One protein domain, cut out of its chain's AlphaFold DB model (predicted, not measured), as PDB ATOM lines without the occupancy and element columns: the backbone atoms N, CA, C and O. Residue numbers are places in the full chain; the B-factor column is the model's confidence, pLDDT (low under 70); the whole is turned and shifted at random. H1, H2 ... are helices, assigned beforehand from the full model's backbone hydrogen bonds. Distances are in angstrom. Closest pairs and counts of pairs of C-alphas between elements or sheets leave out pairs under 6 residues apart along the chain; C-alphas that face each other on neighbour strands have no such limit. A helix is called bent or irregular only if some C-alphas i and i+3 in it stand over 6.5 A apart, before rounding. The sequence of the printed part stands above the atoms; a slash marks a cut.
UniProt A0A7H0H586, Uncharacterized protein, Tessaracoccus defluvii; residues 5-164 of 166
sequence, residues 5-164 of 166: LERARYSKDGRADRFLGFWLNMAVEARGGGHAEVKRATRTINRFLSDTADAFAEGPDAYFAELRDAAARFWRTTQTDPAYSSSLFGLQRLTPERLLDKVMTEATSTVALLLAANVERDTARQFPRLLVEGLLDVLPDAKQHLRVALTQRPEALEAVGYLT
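Overview. This is residues 5 to 164 of the 166 residues of an uncharacterized protein of Tessaracoccus defluvii (UniProt A0A7H0H586). The long helix H6 runs through the core of a compact helical body, between the hairpin of H2 and H3 on one side and the pair H9 and H10 on the other. The equally long H5 crosses both H2 and H8; short H1 and H4 pack together near its first residues, and a loop, residues 81 to 95, follows its other end. The printed part has 160 residues with ten named helices, H1 to H10 in chain order, and no named strand; the class is all helix. The radius of gyration of the C-alphas is 15.5 A, and the spans are 44 by 37 by 31 A.

Arrangement. H6, residues 96 to 116, is the hub, touching five helices. Its residues 106 to 114 touch residues 26 to 31 of H2, residues 18 to 32, about perpendicular at 86 degrees, closest at C-alphas Thr 110 and Ala 30, 5.0 A. H2 forms a helical hairpin with H3, residues 35 to 51, at a shallow tilt of 9 degrees, closest at C-alphas Glu 29 and Glu 37, 5.3 A. H8, residues 127 to 138, H9, residues 140 to 151, and H10, residues 154 to 164, form an up and down bundle, each running against the one before. H9 and H10 are irregular: C-alphas 141 and 144 are 7.4 A apart, and 159 and 162 are 7.9 A apart. H9 and H10 form a helical hairpin, closest at C-alphas Lys 143 and Thr 164, 4.8 A. H8 touches H5, residues 60 to 80, at a steep tilt of 52 degrees, closest at C-alphas Gly 134 and Ala 72, 4.1 A. H1, residues 5 to 9, touches H4, residues 53 to 58, closest at C-alphas Leu 5 and Ala 55, 4.5 A. H7, residues 122 to 125, only just touches H3, with 3 pairs of C-alphas within 8 A, closest at Ala 124 and Ile 45, 7.5 A. Every O i to N i+4 pair is within hydrogen-bond range in H1, H3, H4, H5 and H6; the counts are 10 of 11 in H2, 7 of 8 in H8, 6 of 8 in H9 and 4 of 7 in H10, and H7 is too short for such a pair.

Along the chain. H1 begins at C-alpha 5 (51.152, -22.538, -14.182). H2 is 21.6 A long, H3 24.3 A, H5 30.5 A and H6 30.0 A; H6 begins at C-alpha 96 (55.519, -54.214, -30.253). H10 ends at C-alpha 164 (41.638, -40.679, -35.580).

Size, cuts and confidence. The C-alphas farthest apart, those of Glu 58 and Leu 91, are 47.6 A apart. The printed part has no cut. The link from H5 to H6 is long, and in it residues 86 to 87 pair with 92 to 93, antiparallel. Residues 88 to 91 have pLDDT under 70.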
ATOM      1  N   LEU A   5      51.051 -21.293 -13.427       91.19
ATOM      2  CA  LEU A   5      51.152 -22.538 -14.182       91.19
ATOM      3  C   LEU A   5      52.283 -23.442 -13.676       91.19
ATOM      4  O   LEU A   5      52.044 -24.606 -13.361       91.19
ATOM      5  N   GLU A   6      53.487 -22.903 -13.483       90.38
ATOM      6  CA  GLU A   6      54.610 -23.662 -12.918       90.38
ATOM      7  C   GLU A   6      54.326 -24.132 -11.482       90.38
ATOM      8  O   GLU A   6      54.643 -25.270 -11.134       90.38
ATOM      9  N   ARG A   7      53.683 -23.299 -10.647       90.12
ATOM     10  CA  ARG A   7      53.287 -23.681  -9.274       90.12
ATOM     11  C   ARG A   7      52.182 -24.738  -9.236       90.12
ATOM     12  O   ARG A   7      52.104 -25.508  -8.274       90.12
ATOM     13  N   ALA A   8      51.298 -24.731 -10.230       92.06
ATOM     14  CA  ALA A   8      50.235 -25.712 -10.380       92.06
ATOM     15  C   ALA A   8      50.806 -27.054 -10.845       92.06
ATOM     16  O   ALA A   8      50.471 -28.087 -10.262       92.06
ATOM     17  N   ARG A   9      51.710 -27.029 -11.833       93.31
ATOM     18  CA  ARG A   9      52.327 -28.221 -12.414       93.31
ATOM     19  C   ARG A   9      53.320 -28.881 -11.466       93.31
ATOM     20  O   ARG A   9      53.233 -30.087 -11.265       93.31
ATOM     21  N   TYR A  10      54.227 -28.128 -10.854       93.06
ATOM     22  CA  TYR A  10      55.316 -28.705 -10.070       93.06
ATOM     23  C   TYR A  10      55.122 -28.530  -8.559       93.06
ATOM     24  O   TYR A  10      54.565 -27.545  -8.069       93.06
ATOM     25  N   SER A  11      55.587 -29.509  -7.779       84.94
ATOM     26  CA  SER A  11      55.734 -29.353  -6.329       84.94
ATOM     27  C   SER A  11      56.718 -28.228  -5.985       84.94
ATOM     28  O   SER A  11      57.526 -27.811  -6.810       84.94
ATOM     29  N   LYS A  12      56.674 -27.729  -4.739       78.75
ATOM     30  CA  LYS A  12      57.530 -26.610  -4.292       78.75
ATOM     31  C   LYS A  12      59.032 -26.884  -4.452       78.75
ATOM     32  O   LYS A  12      59.801 -25.944  -4.592       78.75
ATOM     33  N   ASP A  13      59.434 -28.150  -4.407       80.44
ATOM     34  CA  ASP A  13      60.807 -28.620  -4.610       80.44
ATOM     35  C   ASP A  13      61.110 -29.008  -6.070       80.44
ATOM     36  O   ASP A  13      62.203 -29.489  -6.358       80.44
ATOM     37  N   GLY A  14      60.151 -28.836  -6.987       75.69
ATOM     38  CA  GLY A  14      60.271 -29.176  -8.406       75.69
ATOM     39  C   GLY A  14      60.321 -30.677  -8.705       75.69
ATOM     40  O   GLY A  14      60.510 -31.058  -9.855       75.69
ATOM     41  N   ARG A  15      60.176 -31.545  -7.693       78.38
ATOM     42  CA  ARG A  15      60.413 -32.992  -7.834       78.38
ATOM     43  C   ARG A  15      59.217 -33.778  -8.359       78.38
ATOM     44  O   ARG A  15      59.409 -34.876  -8.871       78.38
ATOM     45  N   ALA A  16      58.002 -33.254  -8.221       86.00
ATOM     46  CA  ALA A  16      56.784 -33.932  -8.646       86.00
ATOM     47  C   ALA A  16      56.015 -33.098  -9.672       86.00
ATOM     48  O   ALA A  16      55.633 -31.963  -9.390       86.00
ATOM     49  N   ASP A  17      55.750 -33.695 -10.837       94.31
ATOM     50  CA  ASP A  17      54.831 -33.171 -11.847       94.31
ATOM     51  C   ASP A  17      53.407 -33.661 -11.529       94.31
ATOM     52  O   ASP A  17      53.077 -34.843 -11.659       94.31
ATOM     53  N   ARG A  18      52.558 -32.745 -11.064       95.31
ATOM     54  CA  ARG A  18      51.167 -33.009 -10.685       95.31
ATOM     55  C   ARG A  18      50.270 -33.256 -11.889       95.31
ATOM     56  O   ARG A  18      49.274 -33.958 -11.740       95.31
ATOM     57  N   PHE A  19      50.602 -32.714 -13.060       97.69
ATOM     58  CA  PHE A  19      49.834 -32.947 -14.286       97.69
ATOM     59  C   PHE A  19      50.100 -34.368 -14.786       97.69
ATOM     60  O   PHE A  19      49.170 -35.105 -15.106       97.69
ATOM     61  N   LEU A  20      51.362 -34.801 -14.747       96.62
ATOM     62  CA  LEU A  20      51.718 -36.196 -15.000       96.62
ATOM     63  C   LEU A  20      51.066 -37.131 -13.968       96.62
ATOM     64  O   LEU A  20      50.480 -38.152 -14.328       96.62
ATOM     65  N   GLY A  21      51.114 -36.757 -12.686       96.19
ATOM     66  CA  GLY A  21      50.454 -37.491 -11.606       96.19
ATOM     67  C   GLY A  21      48.937 -37.609 -11.789       96.19
ATOM     68  O   GLY A  21      48.357 -38.644 -11.462       96.19
ATOM     69  N   PHE A  22      48.284 -36.585 -12.341       97.88
ATOM     70  CA  PHE A  22      46.864 -36.632 -12.683       97.88
ATOM     71  C   PHE A  22      46.575 -37.730 -13.717       97.88
ATOM     72  O   PHE A  22      45.737 -38.595 -13.456       97.88
ATOM     73  N   TRP A  23      47.312 -37.761 -14.832       98.06
ATOM     74  CA  TRP A  23      47.123 -38.783 -15.868       98.06
ATOM     75  C   TRP A  23      47.409 -40.199 -15.372       98.06
ATOM     76  O   TRP A  23      46.618 -41.106 -15.633       98.06
ATOM     77  N   LEU A  24      48.473 -40.377 -14.584       95.69
ATOM     78  CA  LEU A  24      48.791 -41.658 -13.949       95.69
ATOM     79  C   LEU A  24      47.640 -42.159 -13.068       95.69
ATOM     80  O   LEU A  24      47.259 -43.324 -13.162       95.69
ATOM     81  N   ASN A  25      47.049 -41.284 -12.248       96.12
ATOM     82  CA  ASN A  25      45.907 -41.655 -11.414       96.12
ATOM     83  C   ASN A  25      44.694 -42.064 -12.258       96.12
ATOM     84  O   ASN A  25      44.063 -43.071 -11.955       96.12
ATOM     85  N   MET A  26      44.376 -41.324 -13.328       97.75
ATOM     86  CA  MET A  26      43.249 -41.676 -14.205       97.75
ATOM     87  C   MET A  26      43.458 -43.034 -14.878       97.75
ATOM     88  O   MET A  26      42.546 -43.858 -14.881       97.75
ATOM     89  N   ALA A  27      44.665 -43.300 -15.374       95.19
ATOM     90  CA  ALA A  27      44.999 -44.572 -16.001       95.19
ATOM     91  C   ALA A  27      44.928 -45.752 -15.014       95.19
ATOM     92  O   ALA A  27      44.448 -46.830 -15.363       95.19
ATOM     93  N   VAL A  28      45.347 -45.554 -13.758       93.94
ATOM     94  CA  VAL A  28      45.225 -46.569 -12.697       93.94
ATOM     95  C   VAL A  28      43.763 -46.858 -12.365       93.94
ATOM     96  O   VAL A  28      43.370 -48.023 -12.338       93.94
ATOM     97  N   GLU A  29      42.945 -45.825 -12.155       94.81
ATOM     98  CA  GLU A  29      41.515 -45.997 -11.863       94.81
ATOM     99  C   GLU A  29      40.777 -46.671 -13.033       94.81
ATOM    100  O   GLU A  29      39.909 -47.521 -12.825       94.81
ATOM    101  N   ALA A  30      41.172 -46.374 -14.275       93.75
ATOM    102  CA  ALA A  30      40.551 -46.931 -15.475       93.75
ATOM    103  C   ALA A  30      40.726 -48.452 -15.598       93.75
ATOM    104  O   ALA A  30      39.904 -49.112 -16.233       93.75
ATOM    105  N   ARG A  31      41.759 -49.024 -14.963       88.75
ATOM    106  CA  ARG A  31      41.982 -50.479 -14.925       88.75
ATOM    107  C   ARG A  31      40.977 -51.209 -14.039       88.75
ATOM    108  O   ARG A  31      40.713 -52.381 -14.286       88.75
ATOM    109  N   GLY A  32      40.447 -50.546 -13.008       81.31
ATOM    110  CA  GLY A  32      39.455 -51.144 -12.112       81.31
ATOM    111  C   GLY A  32      38.038 -51.114 -12.691       81.31
ATOM    112  O   GLY A  32      37.273 -52.047 -12.472       81.31
ATOM    113  N   GLY A  33      37.696 -50.072 -13.460       73.56
ATOM    114  CA  GLY A  33      36.489 -50.006 -14.299       73.56
ATOM    115  C   GLY A  33      35.129 -50.050 -13.582       73.56
ATOM    116  O   GLY A  33      34.105 -50.138 -14.255       73.56
ATOM    117  N   GLY A  34      35.086 -50.004 -12.248       84.00
ATOM    118  CA  GLY A  34      33.863 -50.112 -11.454       84.00
ATOM    119  C   GLY A  34      33.324 -48.775 -10.933       84.00
ATOM    120  O   GLY A  34      33.901 -47.699 -11.100       84.00
ATOM    121  N   HIS A  35      32.179 -48.836 -10.246       88.81
ATOM    122  CA  HIS A  35      31.525 -47.651  -9.675       88.81
ATOM    123  C   HIS A  35      32.406 -46.918  -8.642       88.81
ATOM    124  O   HIS A  35      32.371 -45.689  -8.531       88.81
ATOM    125  N   ALA A  36      33.212 -47.662  -7.879       93.25
ATOM    126  CA  ALA A  36      34.111 -47.083  -6.886       93.25
ATOM    127  C   ALA A  36      35.224 -46.251  -7.544       93.25
ATOM    128  O   ALA A  36      35.558 -45.174  -7.044       93.25
ATOM    129  N   GLU A  37      35.746 -46.730  -8.671       95.06
ATOM    130  CA  GLU A  37      36.766 -46.089  -9.500       95.06
ATOM    131  C   GLU A  37      36.215 -44.800 -10.105       95.06
ATOM    132  O   GLU A  37      36.843 -43.756  -9.963       95.06
ATOM    133  N   VAL A  38      34.996 -44.825 -10.660       96.06
ATOM    134  CA  VAL A  38      34.316 -43.614 -11.159       96.06
ATOM    135  C   VAL A  38      34.207 -42.565 -10.048       96.06
ATOM    136  O   VAL A  38      34.629 -41.424 -10.218       96.06
ATOM    137  N   LYS A  39      33.753 -42.953  -8.848       96.00
ATOM    138  CA  LYS A  39      33.648 -42.031  -7.703       96.00
ATOM    139  C   LYS A  39      35.008 -41.493  -7.238       96.00
ATOM    140  O   LYS A  39      35.076 -40.385  -6.692       96.00
ATOM    141  N   ARG A  40      36.087 -42.274  -7.347       96.50
ATOM    142  CA  ARG A  40      37.452 -41.798  -7.055       96.50
ATOM    143  C   ARG A  40      37.936 -40.851  -8.148       96.50
ATOM    144  O   ARG A  40      38.404 -39.769  -7.805       96.50
ATOM    145  N   ALA A  41      37.715 -41.178  -9.418       96.94
ATOM    146  CA  ALA A  41      38.042 -40.332 -10.560       96.94
ATOM    147  C   ALA A  41      37.351 -38.965 -10.472       96.94
ATOM    148  O   ALA A  41      38.031 -37.944 -10.504       96.94
ATOM    149  N   THR A  42      36.038 -38.921 -10.220       97.38
ATOM    150  CA  THR A  42      35.283 -37.670 -10.020       97.38
ATOM    151  C   THR A  42      35.886 -36.806  -8.907       97.38
ATOM    152  O   THR A  42      36.029 -35.592  -9.064       97.38
ATOM    153  N   ARG A  43      36.276 -37.404  -7.772       97.38
ATOM    154  CA  ARG A  43      36.923 -36.672  -6.667       97.38
ATOM    155  C   ARG A  43      38.297 -36.139  -7.064       97.38
ATOM    156  O   ARG A  43      38.599 -34.984  -6.771       97.38
ATOM    157  N   THR A  44      39.103 -36.952  -7.737       97.62
ATOM    158  CA  THR A  44      40.438 -36.566  -8.206       97.62
ATOM    159  C   THR A  44      40.368 -35.445  -9.239       97.62
ATOM    160  O   THR A  44      41.111 -34.478  -9.116       97.62
ATOM    161  N   ILE A  45      39.438 -35.518 -10.196       98.06
ATOM    162  CA  ILE A  45      39.201 -34.472 -11.202       98.06
ATOM    163  C   ILE A  45      38.787 -33.163 -10.527       98.06
ATOM    164  O   ILE A  45      39.405 -32.132 -10.767       98.06
ATOM    165  N   ASN A  46      37.782 -33.193  -9.646       97.62
ATOM    166  CA  ASN A  46      37.322 -31.984  -8.958       97.62
ATOM    167  C   ASN A  46      38.428 -31.338  -8.120       97.62
ATOM    168  O   ASN A  46      38.590 -30.119  -8.141       97.62
ATOM    169  N   ARG A  47      39.220 -32.155  -7.415       97.06
ATOM    170  CA  ARG A  47      40.382 -31.669  -6.674       97.06
ATOM    171  C   ARG A  47      41.419 -31.053  -7.607       97.06
ATOM    172  O   ARG A  47      41.854 -29.943  -7.347       97.06
ATOM    173  N   PHE A  48      41.778 -31.731  -8.692       97.50
ATOM    174  CA  PHE A  48      42.750 -31.228  -9.662       97.50
ATOM    175  C   PHE A  48      42.314 -29.887 -10.267       97.50
ATOM    176  O   PHE A  48      43.106 -28.950 -10.333       97.50
ATOM    177  N   LEU A  49      41.039 -29.753 -10.638       97.00
ATOM    178  CA  LEU A  49      40.481 -28.501 -11.155       97.00
ATOM    179  C   LEU A  49      40.502 -27.381 -10.110       97.00
ATOM    180  O   LEU A  49      40.771 -26.236 -10.457       97.00
ATOM    181  N   SER A  50      40.238 -27.697  -8.841       95.88
ATOM    182  CA  SER A  50      40.343 -26.726  -7.748       95.88
ATOM    183  C   SER A  50      41.792 -26.302  -7.504       95.88
ATOM    184  O   SER A  50      42.076 -25.113  -7.411       95.88
ATOM    185  N   ASP A  51      42.712 -27.265  -7.435       94.75
ATOM    186  CA  ASP A  51      44.133 -27.042  -7.140       94.75
ATOM    187  C   ASP A  51      44.851 -26.288  -8.277       94.75
ATOM    188  O   ASP A  51      45.931 -25.734  -8.071       94.75
ATOM    189  N   THR A  52      44.265 -26.264  -9.479       95.88
ATOM    190  CA  THR A  52      44.848 -25.638 -10.675       95.88
ATOM    191  C   THR A  52      44.031 -24.468 -11.237       95.88
ATOM    192  O   THR A  52      44.364 -23.947 -12.301       95.88
ATOM    193  N   ALA A  53      43.003 -24.009 -10.513       95.38
ATOM    194  CA  ALA A  53      42.096 -22.952 -10.961       95.38
ATOM    195  C   ALA A  53      42.820 -21.639 -11.313       95.38
ATOM    196  O   ALA A  53      42.532 -21.046 -12.350       95.38
ATOM    197  N   ASP A  54      43.801 -21.226 -10.505       94.38
ATOM    198  CA  ASP A  54      44.573 -19.999 -10.748       94.38
ATOM    199  C   ASP A  54      45.410 -20.090 -12.031       94.38
ATOM    200  O   ASP A  54      45.484 -19.135 -12.800       94.38
ATOM    201  N   ALA A  55      46.011 -21.255 -12.295       94.25
ATOM    202  CA  ALA A  55      46.778 -21.489 -13.517       94.25
ATOM    203  C   ALA A  55      45.883 -21.471 -14.761       94.25
ATOM    204  O   ALA A  55      46.271 -20.926 -15.792       94.25
ATOM    205  N   PHE A  56      44.678 -22.032 -14.653       95.81
ATOM    206  CA  PHE A  56      43.688 -21.965 -15.722       95.81
ATOM    207  C   PHE A  56      43.228 -20.522 -15.980       95.81
ATOM    208  O   PHE A  56      43.137 -20.115 -17.134       95.81
ATOM    209  N   ALA A  57      42.983 -19.735 -14.927       94.50
ATOM    210  CA  ALA A  57      42.558 -18.340 -15.046       94.50
ATOM    211  C   ALA A  57      43.637 -17.421 -15.648       94.50
ATOM    212  O   ALA A  57      43.296 -16.474 -16.354       94.50
ATOM    213  N   GLU A  58      44.922 -17.695 -15.394       92.75
ATOM    214  CA  GLU A  58      46.050 -16.928 -15.951       92.75
ATOM    215  C   GLU A  58      46.222 -17.155 -17.465       92.75
ATOM    216  O   GLU A  58      46.609 -16.236 -18.187       92.75
ATOM    217  N   GLY A  59      45.911 -18.355 -17.966       94.19
ATOM    218  CA  GLY A  59      46.060 -18.674 -19.385       94.19
ATOM    219  C   GLY A  59      45.537 -20.064 -19.752       94.19
ATOM    220  O   GLY A  59      46.304 -21.028 -19.687       94.19
ATOM    221  N   PRO A  60      44.274 -20.187 -20.209       95.44
ATOM    222  CA  PRO A  60      43.671 -21.470 -20.575       95.44
ATOM    223  C   PRO A  60      44.453 -22.246 -21.641       95.44
ATOM    224  O   PRO A  60      44.648 -23.452 -21.504       95.44
ATOM    225  N   ASP A  61      44.951 -21.561 -22.674       96.19
ATOM    226  CA  ASP A  61      45.685 -22.204 -23.769       96.19
ATOM    227  C   ASP A  61      47.004 -22.813 -23.284       96.19
ATOM    228  O   ASP A  61      47.308 -23.969 -23.581       96.19
ATOM    229  N   ALA A  62      47.760 -22.065 -22.474       96.06
ATOM    230  CA  ALA A  62      49.001 -22.546 -21.873       96.06
ATOM    231  C   ALA A  62      48.733 -23.699 -20.895       96.06
ATOM    232  O   ALA A  62      49.436 -24.707 -20.918       96.06
ATOM    233  N   TYR A  63      47.674 -23.602 -20.087       97.12
ATOM    234  CA  TYR A  63      47.245 -24.673 -19.190       97.12
ATOM    235  C   TYR A  63      46.956 -25.980 -19.943       97.12
ATOM    236  O   TYR A  63      47.461 -27.042 -19.567       97.12
ATOM    237  N   PHE A  64      46.174 -25.915 -21.025       97.81
ATOM    238  CA  PHE A  64      45.850 -27.097 -21.819       97.81
ATOM    239  C   PHE A  64      47.058 -27.645 -22.581       97.81
ATOM    240  O   PHE A  64      47.210 -28.866 -22.655       97.81
ATOM    241  N   ALA A  65      47.938 -26.779 -23.090       97.44
ATOM    242  CA  ALA A  65      49.183 -27.197 -23.732       97.44
ATOM    243  C   ALA A  65      50.088 -27.977 -22.764       97.44
ATOM    244  O   ALA A  65      50.559 -29.063 -23.102       97.44
ATOM    245  N   GLU A  66      50.265 -27.492 -21.532       97.12
ATOM    246  CA  GLU A  66      51.045 -28.187 -20.501       97.12
ATOM    247  C   GLU A  66      50.393 -29.511 -20.071       97.12
ATOM    248  O   GLU A  66      51.083 -30.499 -19.810       97.12
ATOM    249  N   LEU A  67      49.057 -29.566 -20.014       97.81
ATOM    250  CA  LEU A  67      48.322 -30.786 -19.673       97.81
ATOM    251  C   LEU A  67      48.416 -31.849 -20.779       97.81
ATOM    252  O   LEU A  67      48.569 -33.035 -20.468       97.81
ATOM    253  N   ARG A  68      48.408 -31.434 -22.051       98.44
ATOM    254  CA  ARG A  68      48.704 -32.293 -23.208       98.44
ATOM    255  C   ARG A  68      50.159 -32.759 -23.217       98.44
ATOM    256  O   ARG A  68      50.400 -33.947 -23.411       98.44
ATOM    257  N   ASP A  69      51.124 -31.879 -22.939       97.94
ATOM    258  CA  ASP A  69      52.538 -32.267 -22.799       97.94
ATOM    259  C   ASP A  69      52.716 -33.314 -21.691       97.94
ATOM    260  O   ASP A  69      53.402 -34.318 -21.883       97.94
ATOM    261  N   ALA A  70      52.046 -33.149 -20.549       97.94
ATOM    262  CA  ALA A  70      52.057 -34.152 -19.490       97.94
ATOM    263  C   ALA A  70      51.456 -35.499 -19.940       97.94
ATOM    264  O   ALA A  70      52.003 -36.547 -19.586       97.94
ATOM    265  N   ALA A  71      50.391 -35.495 -20.752       98.31
ATOM    266  CA  ALA A  71      49.843 -36.716 -21.351       98.31
ATOM    267  C   ALA A  71      50.851 -37.370 -22.313       98.31
ATOM    268  O   ALA A  71      51.090 -38.574 -22.238       98.31
ATOM    269  N   ALA A  72      51.517 -36.585 -23.163       98.12
ATOM    270  CA  ALA A  72      52.563 -37.088 -24.050       98.12
ATOM    271  C   ALA A  72      53.753 -37.670 -23.264       98.12
ATOM    272  O   ALA A  72      54.288 -38.722 -23.612       98.12
ATOM    273  N   ARG A  73      54.164 -37.046 -22.153       96.75
ATOM    274  CA  ARG A  73      55.201 -37.604 -21.263       96.75
ATOM    275  C   ARG A  73      54.764 -38.925 -20.631       96.75
ATOM    276  O   ARG A  73      55.571 -39.856 -20.570       96.75
ATOM    277  N   PHE A  74      53.507 -39.021 -20.196       96.56
ATOM    278  CA  PHE A  74      52.929 -40.267 -19.697       96.56
ATOM    279  C   PHE A  74      53.041 -41.380 -20.746       96.56
ATOM    280  O   PHE A  74      53.667 -42.405 -20.476       96.56
ATOM    281  N   TRP A  75      52.551 -41.152 -21.967       96.81
ATOM    282  CA  TRP A  75      52.610 -42.150 -23.038       96.81
ATOM    283  C   TRP A  75      54.031 -42.481 -23.489       96.81
ATOM    284  O   TRP A  75      54.336 -43.635 -23.760       96.81
ATOM    285  N   ARG A  76      54.949 -41.512 -23.505       95.44
ATOM    286  CA  ARG A  76      56.362 -41.790 -23.796       95.44
ATOM    287  C   ARG A  76      56.962 -42.751 -22.771       95.44
ATOM    288  O   ARG A  76      57.693 -43.664 -23.144       95.44
ATOM    289  N   THR A  77      56.600 -42.584 -21.499       91.88
ATOM    290  CA  THR A  77      57.063 -43.461 -20.416       91.88
ATOM    291  C   THR A  77      56.581 -44.896 -20.624       91.88
ATOM    292  O   THR A  77      57.357 -45.824 -20.416       91.88
ATOM    293  N   THR A  78      55.356 -45.102 -21.123       90.75
ATOM    294  CA  THR A  78      54.842 -46.456 -21.397       90.75
ATOM    295  C   THR A  78      55.611 -47.185 -22.504       90.75
ATOM    296  O   THR A  78      55.627 -48.414 -22.527       90.75
ATOM    297  N   GLN A  79      56.296 -46.456 -23.391       88.88
ATOM    298  CA  GLN A  79      57.133 -47.050 -24.441       88.88
ATOM    299  C   GLN A  79      58.525 -47.447 -23.941       88.88
ATOM    300  O   GLN A  79      59.129 -48.387 -24.457       88.88
ATOM    301  N   THR A  80      59.054 -46.716 -22.958       86.50
ATOM    302  CA  THR A  80      60.448 -46.855 -22.521       86.50
ATOM    303  C   THR A  80      60.613 -47.602 -21.205       86.50
ATOM    304  O   THR A  80      61.695 -48.124 -20.958       86.50
ATOM    305  N   ASP A  81      59.582 -47.644 -20.355       86.94
ATOM    306  CA  ASP A  81      59.638 -48.297 -19.047       86.94
ATOM    307  C   ASP A  81      59.612 -49.833 -19.193       86.94
ATOM    308  O   ASP A  81      58.579 -50.402 -19.577       86.94
ATOM    309  N   PRO A  82      60.706 -50.542 -18.840       82.94
ATOM    310  CA  PRO A  82      60.759 -51.998 -18.911       82.94
ATOM    311  C   PRO A  82      59.694 -52.683 -18.050       82.94
ATOM    312  O   PRO A  82      59.227 -53.766 -18.411       82.94
ATOM    313  N   ALA A  83      59.285 -52.067 -16.934       83.31
ATOM    314  CA  ALA A  83      58.233 -52.598 -16.074       83.31
ATOM    315  C   ALA A  83      56.860 -52.531 -16.760       83.31
ATOM    316  O   ALA A  83      56.020 -53.410 -16.560       83.31
ATOM    317  N   TYR A  84      56.640 -51.532 -17.619       83.06
ATOM    318  CA  TYR A  84      55.418 -51.420 -18.406       83.06
ATOM    319  C   TYR A  84      55.419 -52.366 -19.614       83.06
ATOM    320  O   TYR A  84      54.392 -52.983 -19.914       83.06
ATOM    321  N   SER A  85      56.560 -52.512 -20.292       80.31
ATOM    322  CA  SER A  85      56.688 -53.317 -21.513       80.31
ATOM    323  C   SER A  85      56.914 -54.814 -21.267       80.31
ATOM    324  O   SER A  85      57.343 -55.518 -22.181       80.31
ATOM    325  N   SER A  86      56.666 -55.315 -20.054       78.44
ATOM    326  CA  SER A  86      56.891 -56.718 -19.692       78.44
ATOM    327  C   SER A  86      55.643 -57.373 -19.093       78.44
ATOM    328  O   SER A  86      54.835 -56.733 -18.422       78.44
ATOM    329  N   SER A  87      55.488 -58.673 -19.330       71.44
ATOM    330  CA  SER A  87      54.507 -59.561 -18.696       71.44
ATOM    331  C   SER A  87      55.187 -60.535 -17.724       71.44
ATOM    332  O   SER A  87      56.407 -60.691 -17.763       71.44
ATOM    333  N   LEU A  88      54.399 -61.193 -16.861       63.97
ATOM    334  CA  LEU A  88      54.858 -62.238 -15.929       63.97
ATOM    335  C   LEU A  88      56.028 -61.784 -15.035       63.97
ATOM    336  O   LEU A  88      57.125 -62.323 -15.123       63.97
ATOM    337  N   PHE A  89      55.812 -60.770 -14.191       65.31
ATOM    338  CA  PHE A  89      56.833 -60.253 -13.259       65.31
ATOM    339  C   PHE A  89      58.157 -59.823 -13.926       65.31
ATOM    340  O   PHE A  89      59.220 -59.928 -13.325       65.31
ATOM    341  N   GLY A  90      58.108 -59.335 -15.171       63.53
ATOM    342  CA  GLY A  90      59.298 -58.858 -15.886       63.53
ATOM    343  C   GLY A  90      60.042 -59.931 -16.684       63.53
ATOM    344  O   GLY A  90      61.060 -59.625 -17.296       63.53
ATOM    345  N   LEU A  91      59.546 -61.173 -16.707       69.75
ATOM    346  CA  LEU A  91      60.235 -62.302 -17.341       69.75
ATOM    347  C   LEU A  91      60.076 -62.343 -18.865       69.75
ATOM    348  O   LEU A  91      60.911 -62.929 -19.550       69.75
ATOM    349  N   GLN A  92      59.025 -61.727 -19.411       77.69
ATOM    350  CA  GLN A  92      58.771 -61.732 -20.850       77.69
ATOM    351  C   GLN A  92      58.446 -60.329 -21.351       77.69
ATOM    352  O   GLN A  92      57.413 -59.764 -20.990       77.69
ATOM    353  N   ARG A  93      59.301 -59.784 -22.222       83.94
ATOM    354  CA  ARG A  93      59.036 -58.516 -22.912       83.94
ATOM    355  C   ARG A  93      57.865 -58.693 -23.880       83.94
ATOM    356  O   ARG A  93      57.793 -59.690 -24.598       83.94
ATOM    357  N   LEU A  94      56.944 -57.736 -23.887       86.81
ATOM    358  CA  LEU A  94      55.848 -57.695 -24.848       86.81
ATOM    359  C   LEU A  94      56.405 -57.445 -26.253       86.81
ATOM    360  O   LEU A  94      57.365 -56.691 -26.423       86.81
ATOM    361  N   THR A  95      55.785 -58.065 -27.258       89.31
ATOM    362  CA  THR A  95      56.040 -57.683 -28.651       89.31
ATOM    363  C   THR A  95      55.507 -56.267 -28.896       89.31
ATOM    364  O   THR A  95      54.623 -55.821 -28.152       89.31
ATOM    365  N   PRO A  96      56.012 -55.548 -29.914       89.75
ATOM    366  CA  PRO A  96      55.519 -54.214 -30.253       89.75
ATOM    367  C   PRO A  96      53.997 -54.158 -30.438       89.75
ATOM    368  O   PRO A  96      53.354 -53.247 -29.926       89.75
ATOM    369  N   GLU A  97      53.407 -55.171 -31.071       89.75
ATOM    370  CA  GLU A  97      51.966 -55.257 -31.329       89.75
ATOM    371  C   GLU A  97      51.180 -55.390 -30.020       89.75
ATOM    372  O   GLU A  97      50.241 -54.642 -29.769       89.75
ATOM    373  N   ARG A  98      51.617 -56.278 -29.114       90.25
ATOM    374  CA  ARG A  98      50.956 -56.457 -27.809       90.25
ATOM    375  C   ARG A  98      51.103 -55.234 -26.910       90.25
ATOM    376  O   ARG A  98      50.222 -54.964 -26.094       90.25
ATOM    377  N   LEU A  99      52.225 -54.522 -27.014       91.62
ATOM    378  CA  LEU A  99      52.415 -53.256 -26.312       91.62
ATOM    379  C   LEU A  99      51.463 -52.191 -26.864       91.62
ATOM    380  O   LEU A  99      50.823 -51.497 -26.079       91.62
ATOM    381  N   LEU A 100      51.329 -52.104 -28.188       92.69
ATOM    382  CA  LEU A 100      50.411 -51.177 -28.836       92.69
ATOM    383  C   LEU A 100      48.960 -51.447 -28.416       92.69
ATOM    384  O   LEU A 100      48.295 -50.529 -27.943       92.69
ATOM    385  N   ASP A 101      48.503 -52.700 -28.471       92.19
ATOM    386  CA  ASP A 101      47.157 -53.101 -28.032       92.19
ATOM    387  C   ASP A 101      46.890 -52.734 -26.566       92.19
ATOM    388  O   ASP A 101      45.819 -52.226 -26.215       92.19
ATOM    389  N   LYS A 102      47.882 -52.952 -25.693       93.12
ATOM    390  CA  LYS A 102      47.812 -52.570 -24.279       93.12
ATOM    391  C   LYS A 102      47.638 -51.057 -24.124       93.12
ATOM    392  O   LYS A 102      46.766 -50.627 -23.371       93.12
ATOM    393  N   VAL A 103      48.423 -50.262 -24.851       95.31
ATOM    394  CA  VAL A 103      48.344 -48.794 -24.815       95.31
ATOM    395  C   VAL A 103      46.995 -48.306 -25.344       95.31
ATOM    396  O   VAL A 103      46.374 -47.457 -24.707       95.31
ATOM    397  N   MET A 104      46.490 -48.868 -26.448       95.62
ATOM    398  CA  MET A 104      45.168 -48.515 -26.984       95.62
ATOM    399  C   MET A 104      44.052 -48.865 -25.992       95.62
ATOM    400  O   MET A 104      43.137 -48.071 -25.761       95.62
ATOM    401  N   THR A 105      44.140 -50.029 -25.348       93.62
ATOM    402  CA  THR A 105      43.178 -50.449 -24.321       93.62
ATOM    403  C   THR A 105      43.193 -49.499 -23.124       93.62
ATOM    404  O   THR A 105      42.137 -49.099 -22.636       93.62
ATOM    405  N   GLU A 106      44.374 -49.092 -22.654       95.56
ATOM    406  CA  GLU A 106      44.516 -48.154 -21.537       95.56
ATOM    407  C   GLU A 106      43.998 -46.757 -21.897       95.56
ATOM    408  O   GLU A 106      43.245 -46.167 -21.121       95.56
ATOM    409  N   ALA A 107      44.306 -46.258 -23.096       96.75
ATOM    410  CA  ALA A 107      43.812 -44.972 -23.580       96.75
ATOM    411  C   ALA A 107      42.279 -44.949 -23.660       96.75
ATOM    412  O   ALA A 107      41.634 -44.083 -23.068       96.75
ATOM    413  N   THR A 108      41.680 -45.940 -24.323       96.06
ATOM    414  CA  THR A 108      40.222 -46.021 -24.497       96.06
ATOM    415  C   THR A 108      39.477 -46.276 -23.182       96.06
ATOM    416  O   THR A 108      38.401 -45.716 -22.968       96.06
ATOM    417  N   SER A 109      40.058 -47.050 -22.259       95.38
ATOM    418  CA  SER A 109      39.503 -47.241 -20.909       95.38
ATOM    419  C   SER A 109      39.565 -45.958 -20.081       95.38
ATOM    420  O   SER A 109      38.614 -45.640 -19.370       95.38
ATOM    421  N   THR A 110      40.651 -45.192 -20.203       97.38
ATOM    422  CA  THR A 110      40.810 -43.917 -19.491       97.38
ATOM    423  C   THR A 110      39.853 -42.858 -20.031       97.38
ATOM    424  O   THR A 110      39.222 -42.160 -19.243       97.38
ATOM    425  N   VAL A 111      39.663 -42.783 -21.353       97.44
ATOM    426  CA  VAL A 111      38.628 -41.931 -21.964       97.44
ATOM    427  C   VAL A 111      37.246 -42.293 -21.424       97.44
ATOM    428  O   VAL A 111      36.534 -41.413 -20.951       97.44
ATOM    429  N   ALA A 112      36.886 -43.579 -21.420       95.56
ATOM    430  CA  ALA A 112      35.594 -44.019 -20.898       95.56
ATOM    431  C   ALA A 112      35.408 -43.665 -19.411       95.56
ATOM    432  O   ALA A 112      34.332 -43.221 -19.022       95.56
ATOM    433  N   LEU A 113      36.452 -43.794 -18.584       96.75
ATOM    434  CA  LEU A 113      36.404 -43.373 -17.182       96.75
ATOM    435  C   LEU A 113      36.160 -41.864 -17.044       96.75
ATOM    436  O   LEU A 113      35.352 -41.452 -16.215       96.75
ATOM    437  N   LEU A 114      36.860 -41.040 -17.830       96.81
ATOM    438  CA  LEU A 114      36.714 -39.582 -17.802       96.81
ATOM    439  C   LEU A 114      35.293 -39.153 -18.188       96.81
ATOM    440  O   LEU A 114      34.739 -38.254 -17.557       96.81
ATOM    441  N   LEU A 115      34.698 -39.823 -19.179       95.81
ATOM    442  CA  LEU A 115      33.308 -39.611 -19.583       95.81
ATOM    443  C   LEU A 115      32.334 -40.064 -18.489       95.81
ATOM    444  O   LEU A 115      31.469 -39.293 -18.083       95.81
ATOM    445  N   ALA A 116      32.529 -41.263 -17.930       95.06
ATOM    446  CA  ALA A 116      31.688 -41.805 -16.863       95.06
ATOM    447  C   ALA A 116      31.747 -40.979 -15.566       95.06
ATOM    448  O   ALA A 116      30.765 -40.906 -14.828       95.06
ATOM    449  N   ALA A 117      32.883 -40.334 -15.277       94.62
ATOM    450  CA  ALA A 117      33.022 -39.419 -14.146       94.62
ATOM    451  C   ALA A 117      32.149 -38.158 -14.288       94.62
ATOM    452  O   ALA A 117      31.882 -37.516 -13.268       94.62
ATOM    453  N   ASN A 118      31.742 -37.828 -15.523       92.25
ATOM    454  CA  ASN A 118      30.783 -36.794 -15.918       92.25
ATOM    455  C   ASN A 118      30.897 -35.487 -15.112       92.25
ATOM    456  O   ASN A 118      29.924 -34.982 -14.553       92.25
ATOM    457  N   VAL A 119      32.114 -34.949 -14.997       93.50
ATOM    458  CA  VAL A 119      32.333 -33.691 -14.277       93.50
ATOM    459  C   VAL A 119      31.857 -32.526 -15.144       93.50
ATOM    460  O   VAL A 119      32.458 -32.219 -16.173       93.50
ATOM    461  N   GLU A 120      30.797 -31.852 -14.700       85.69
ATOM    462  CA  GLU A 120      30.167 -30.715 -15.383       85.69
ATOM    463  C   GLU A 120      30.997 -29.421 -15.266       85.69
ATOM    464  O   GLU A 120      30.588 -28.429 -14.664       85.69
ATOM    465  N   ARG A 121      32.207 -29.428 -15.829       86.31
ATOM    466  CA  ARG A 121      33.037 -28.234 -16.029       86.31
ATOM    467  C   ARG A 121      33.628 -28.243 -17.428       86.31
ATOM    468  O   ARG A 121      34.194 -29.254 -17.839       86.31
ATOM    469  N   ASP A 122      33.576 -27.109 -18.121       88.44
ATOM    470  CA  ASP A 122      34.098 -26.987 -19.491       88.44
ATOM    471  C   ASP A 122      35.576 -27.382 -19.593       88.44
ATOM    472  O   ASP A 122      35.975 -28.049 -20.546       88.44
ATOM    473  N   THR A 123      36.371 -27.080 -18.562       91.00
ATOM    474  CA  THR A 123      37.768 -27.523 -18.454       91.00
ATOM    475  C   THR A 123      37.897 -29.049 -18.442       91.00
ATOM    476  O   THR A 123      38.749 -29.597 -19.135       91.00
ATOM    477  N   ALA A 124      37.038 -29.752 -17.694       94.38
ATOM    478  CA  ALA A 124      37.078 -31.213 -17.575       94.38
ATOM    479  C   ALA A 124      36.670 -31.911 -18.880       94.38
ATOM    480  O   ALA A 124      37.225 -32.954 -19.224       94.38
ATOM    481  N   ARG A 125      35.747 -31.308 -19.641       94.19
ATOM    482  CA  ARG A 125      35.299 -31.819 -20.949       94.19
ATOM    483  C   ARG A 125      36.432 -31.913 -21.974       94.19
ATOM    484  O   ARG A 125      36.337 -32.695 -22.912       94.19
ATOM    485  N   GLN A 126      37.517 -31.160 -21.788       96.38
ATOM    486  CA  GLN A 126      38.694 -31.224 -22.658       96.38
ATOM    487  C   GLN A 126      39.593 -32.435 -22.369       96.38
ATOM    488  O   GLN A 126      40.398 -32.806 -23.219       96.38
ATOM    489  N   PHE A 127      39.487 -33.074 -21.199       98.00
ATOM    490  CA  PHE A 127      40.448 -34.097 -20.772       98.00
ATOM    491  C   PHE A 127      40.518 -35.324 -21.694       98.00
ATOM    492  O   PHE A 127      41.637 -35.710 -22.034       98.00
ATOM    493  N   PRO A 128      39.399 -35.911 -22.171       98.00
ATOM    494  CA  PRO A 128      39.461 -36.995 -23.151       98.00
ATOM    495  C   PRO A 128      40.263 -36.619 -24.402       98.00
ATOM    496  O   PRO A 128      41.134 -37.376 -24.831       98.00
ATOM    497  N   ARG A 129      40.019 -35.417 -24.944       98.00
ATOM    498  CA  ARG A 129      40.727 -34.890 -26.115       98.00
ATOM    499  C   ARG A 129      42.221 -34.743 -25.836       98.00
ATOM    500  O   ARG A 129      43.021 -35.263 -26.601       98.00
ATOM    501  N   LEU A 130      42.600 -34.093 -24.734       98.44
ATOM    502  CA  LEU A 130      44.007 -33.837 -24.391       98.44
ATOM    503  C   LEU A 130      44.801 -35.129 -24.163       98.44
ATOM    504  O   LEU A 130      45.960 -35.214 -24.568       98.44
ATOM    505  N   LEU A 131      44.178 -36.145 -23.556       98.38
ATOM    506  CA  LEU A 131      44.794 -37.457 -23.369       98.38
ATOM    507  C   LEU A 131      45.117 -38.127 -24.712       98.38
ATOM    508  O   LEU A 131      46.205 -38.683 -24.875       98.38
ATOM    509  N   VAL A 132      44.171 -38.080 -25.657       98.25
ATOM    510  CA  VAL A 132      44.319 -38.682 -26.990       98.25
ATOM    511  C   VAL A 132      45.267 -37.879 -27.870       98.25
ATOM    512  O   VAL A 132      46.111 -38.464 -28.535       98.25
ATOM    513  N   GLU A 133      45.188 -36.553 -27.849       98.19
ATOM    514  CA  GLU A 133      46.151 -35.699 -28.545       98.19
ATOM    515  C   GLU A 133      47.582 -35.979 -28.060       98.19
ATOM    516  O   GLU A 133      48.467 -36.205 -28.880       98.19
ATOM    517  N   GLY A 134      47.795 -36.087 -26.743       98.19
ATOM    518  CA  GLY A 134      49.095 -36.460 -26.185       98.19
ATOM    519  C   GLY A 134      49.555 -37.870 -26.583       98.19
ATOM    520  O   GLY A 134      50.751 -38.099 -26.741       98.19
ATOM    521  N   LEU A 135      48.634 -38.823 -26.773       98.00
ATOM    522  CA  LEU A 135      48.962 -40.154 -27.305       98.00
ATOM    523  C   LEU A 135      49.443 -40.059 -28.754       98.00
ATOM    524  O   LEU A 135      50.471 -40.638 -29.098       98.00
ATOM    525  N   LEU A 136      48.711 -39.324 -29.589       97.19
ATOM    526  CA  LEU A 136      49.007 -39.178 -31.013       97.19
ATOM    527  C   LEU A 136      50.265 -38.337 -31.275       97.19
ATOM    528  O   LEU A 136      50.916 -38.544 -32.294       97.19
ATOM    529  N   ASP A 137      50.655 -37.462 -30.347       97.00
ATOM    530  CA  ASP A 137      51.957 -36.779 -30.383       97.00
ATOM    531  C   ASP A 137      53.136 -37.748 -30.206       97.00
ATOM    532  O   ASP A 137      54.235 -37.495 -30.699       97.00
ATOM    533  N   VAL A 138      52.930 -38.853 -29.480       97.06
ATOM    534  CA  VAL A 138      53.967 -39.865 -29.218       97.06
ATOM    535  C   VAL A 138      53.923 -40.991 -30.245       97.06
ATOM    536  O   VAL A 138      54.970 -41.480 -30.663       97.06
ATOM    537  N   LEU A 139      52.723 -41.408 -30.642       95.44
ATOM    538  CA  LEU A 139      52.465 -42.522 -31.551       95.44
ATOM    539  C   LEU A 139      51.559 -42.052 -32.704       95.44
ATOM    540  O   LEU A 139      50.382 -42.421 -32.751       95.44
ATOM    541  N   PRO A 140      52.072 -41.243 -33.649       92.31
ATOM    542  CA  PRO A 140      51.261 -40.685 -34.734       92.31
ATOM    543  C   PRO A 140      50.648 -41.765 -35.637       92.31
ATOM    544  O   PRO A 140      49.520 -41.610 -36.109       92.31
ATOM    545  N   ASP A 141      51.340 -42.893 -35.808       92.19
ATOM    546  CA  ASP A 141      50.887 -44.025 -36.625       92.19
ATOM    547  C   ASP A 141      49.829 -44.899 -35.919       92.19
ATOM    548  O   ASP A 141      49.223 -45.784 -36.527       92.19
ATOM    549  N   ALA A 142      49.542 -44.642 -34.635       91.06
ATOM    550  CA  ALA A 142      48.560 -45.409 -33.868       91.06
ATOM    551  C   ALA A 142      47.103 -45.013 -34.155       91.06
ATOM    552  O   ALA A 142      46.200 -45.657 -33.626       91.06
ATOM    553  N   LYS A 143      46.834 -44.004 -34.999       93.62
ATOM    554  CA  LYS A 143      45.470 -43.507 -35.283       93.62
ATOM    555  C   LYS A 143      44.479 -44.610 -35.654       93.62
ATOM    556  O   LYS A 143      43.404 -44.685 -35.065       93.62
ATOM    557  N   GLN A 144      44.857 -45.489 -36.584       92.00
ATOM    558  CA  GLN A 144      43.988 -46.581 -37.033       92.00
ATOM    559  C   GLN A 144      43.771 -47.632 -35.934       92.00
ATOM    560  O   GLN A 144      42.647 -48.074 -35.710       92.00
ATOM    561  N   HIS A 145      44.817 -47.966 -35.174       93.81
ATOM    562  CA  HIS A 145      44.713 -48.882 -34.034       93.81
ATOM    563  C   HIS A 145      43.811 -48.311 -32.930       93.81
ATOM    564  O   HIS A 145      42.964 -49.019 -32.384       93.81
ATOM    565  N   LEU A 146      43.938 -47.012 -32.649       94.75
ATOM    566  CA  LEU A 146      43.098 -46.309 -31.689       94.75
ATOM    567  C   LEU A 146      41.639 -46.301 -32.139       94.75
ATOM    568  O   LEU A 146      40.757 -46.581 -31.332       94.75
ATOM    569  N   ARG A 147      41.380 -46.029 -33.423       93.38
ATOM    570  CA  ARG A 147      40.032 -46.073 -33.999       93.38
ATOM    571  C   ARG A 147      39.388 -47.438 -33.790       93.38
ATOM    572  O   ARG A 147      38.273 -47.503 -33.281       93.38
ATOM    573  N   VAL A 148      40.103 -48.516 -34.118       93.31
ATOM    574  CA  VAL A 148      39.625 -49.892 -33.920       93.31
ATOM    575  C   VAL A 148      39.305 -50.147 -32.446       93.31
ATOM    576  O   VAL A 148      38.207 -50.611 -32.138       93.31
ATOM    577  N   ALA A 149      40.192 -49.771 -31.524       93.44
ATOM    578  CA  ALA A 149      39.952 -49.928 -30.089       93.44
ATOM    579  C   ALA A 149      38.736 -49.120 -29.596       93.44
ATOM    580  O   ALA A 149      37.954 -49.606 -28.776       93.44
ATOM    581  N   LEU A 150      38.529 -47.908 -30.122       93.75
ATOM    582  CA  LEU A 150      37.382 -47.062 -29.785       93.75
ATOM    583  C   LEU A 150      36.051 -47.663 -30.253       93.75
ATOM    584  O   LEU A 150      35.043 -47.443 -29.589       93.75
ATOM    585  N   THR A 151      36.014 -48.465 -31.325       92.62
ATOM    586  CA  THR A 151      34.756 -49.099 -31.779       92.62
ATOM    587  C   THR A 151      34.130 -50.029 -30.735       92.62
ATOM    588  O   THR A 151      32.920 -50.236 -30.736       92.62
ATOM    589  N   GLN A 152      34.929 -50.531 -29.791       89.81
ATOM    590  CA  GLN A 152      34.453 -51.333 -28.661       89.81
ATOM    591  C   GLN A 152      33.815 -50.485 -27.545       89.81
ATOM    592  O   GLN A 152      33.279 -51.033 -26.582       89.81
ATOM    593  N   ARG A 153      33.884 -49.149 -27.640       90.12
ATOM    594  CA  ARG A 153      33.410 -48.182 -26.640       90.12
ATOM    595  C   ARG A 153      32.725 -46.991 -27.335       90.12
ATOM    596  O   ARG A 153      33.367 -45.956 -27.518       90.12
ATOM    597  N   PRO A 154      31.431 -47.101 -27.691       90.38
ATOM    598  CA  PRO A 154      30.731 -46.096 -28.496       90.38
ATOM    599  C   PRO A 154      30.825 -44.663 -27.954       90.38
ATOM    600  O   PRO A 154      31.134 -43.752 -28.711       90.38
ATOM    601  N   GLU A 155      30.663 -44.472 -26.642       91.00
ATOM    602  CA  GLU A 155      30.768 -43.147 -26.002       91.00
ATOM    603  C   GLU A 155      32.171 -42.537 -26.146       91.00
ATOM    604  O   GLU A 155      32.330 -41.343 -26.392       91.00
ATOM    605  N   ALA A 156      33.214 -43.366 -26.032       92.62
ATOM    606  CA  ALA A 156      34.583 -42.920 -26.250       92.62
ATOM    607  C   ALA A 156      34.805 -42.574 -27.727       92.62
ATOM    608  O   ALA A 156      35.399 -41.541 -28.028       92.62
ATOM    609  N   LEU A 157      34.309 -43.401 -28.654       93.94
ATOM    610  CA  LEU A 157      34.395 -43.123 -30.088       93.94
ATOM    611  C   LEU A 157      33.700 -41.806 -30.456       93.94
ATOM    612  O   LEU A 157      34.258 -41.031 -31.222       93.94
ATOM    613  N   GLU A 158      32.530 -41.524 -29.892       94.00
ATOM    614  CA  GLU A 158      31.825 -40.257 -30.104       94.00
ATOM    615  C   GLU A 158      32.639 -39.064 -29.584       94.00
ATOM    616  O   GLU A 158      32.807 -38.063 -30.280       94.00
ATOM    617  N   ALA A 159      33.215 -39.190 -28.386       94.00
ATOM    618  CA  ALA A 159      33.918 -38.095 -27.732       94.00
ATOM    619  C   ALA A 159      35.261 -37.721 -28.380       94.00
ATOM    620  O   ALA A 159      35.652 -36.555 -28.330       94.00
ATOM    621  N   VAL A 160      36.009 -38.689 -28.928       96.38
ATOM    622  CA  VAL A 160      37.386 -38.456 -29.424       96.38
ATOM    623  C   VAL A 160      37.693 -39.099 -30.778       96.38
ATOM    624  O   VAL A 160      38.798 -38.940 -31.294       96.38
ATOM    625  N   GLY A 161      36.744 -39.805 -31.396       92.50
ATOM    626  CA  GLY A 161      36.957 -40.534 -32.651       92.50
ATOM    627  C   GLY A 161      37.355 -39.645 -33.828       92.50
ATOM    628  O   GLY A 161      38.135 -40.076 -34.676       92.50
ATOM    629  N   TYR A 162      36.920 -38.381 -33.837       94.88
ATOM    630  CA  TYR A 162      37.310 -37.397 -34.853       94.88
ATOM    631  C   TYR A 162      38.830 -37.148 -34.910       94.88
ATOM    632  O   TYR A 162      39.346 -36.746 -35.949       94.88
ATOM    633  N   LEU A 163      39.573 -37.436 -33.833       94.19
ATOM    634  CA  LEU A 163      41.038 -37.310 -33.795       94.19
ATOM    635  C   LEU A 163      41.758 -38.422 -34.577       94.19
ATOM    636  O   LEU A 163      42.947 -38.302 -34.877       94.19
ATOM    637  N   THR A 164      41.056 -39.509 -34.903       89.31
ATOM    638  CA  THR A 164      41.638 -40.679 -35.580       89.31
ATOM    639  C   THR A 164      41.611 -40.590 -37.106       89.31
ATOM    640  O   THR A 164      42.269 -41.396 -37.761       89.31
TER     641      THR A 164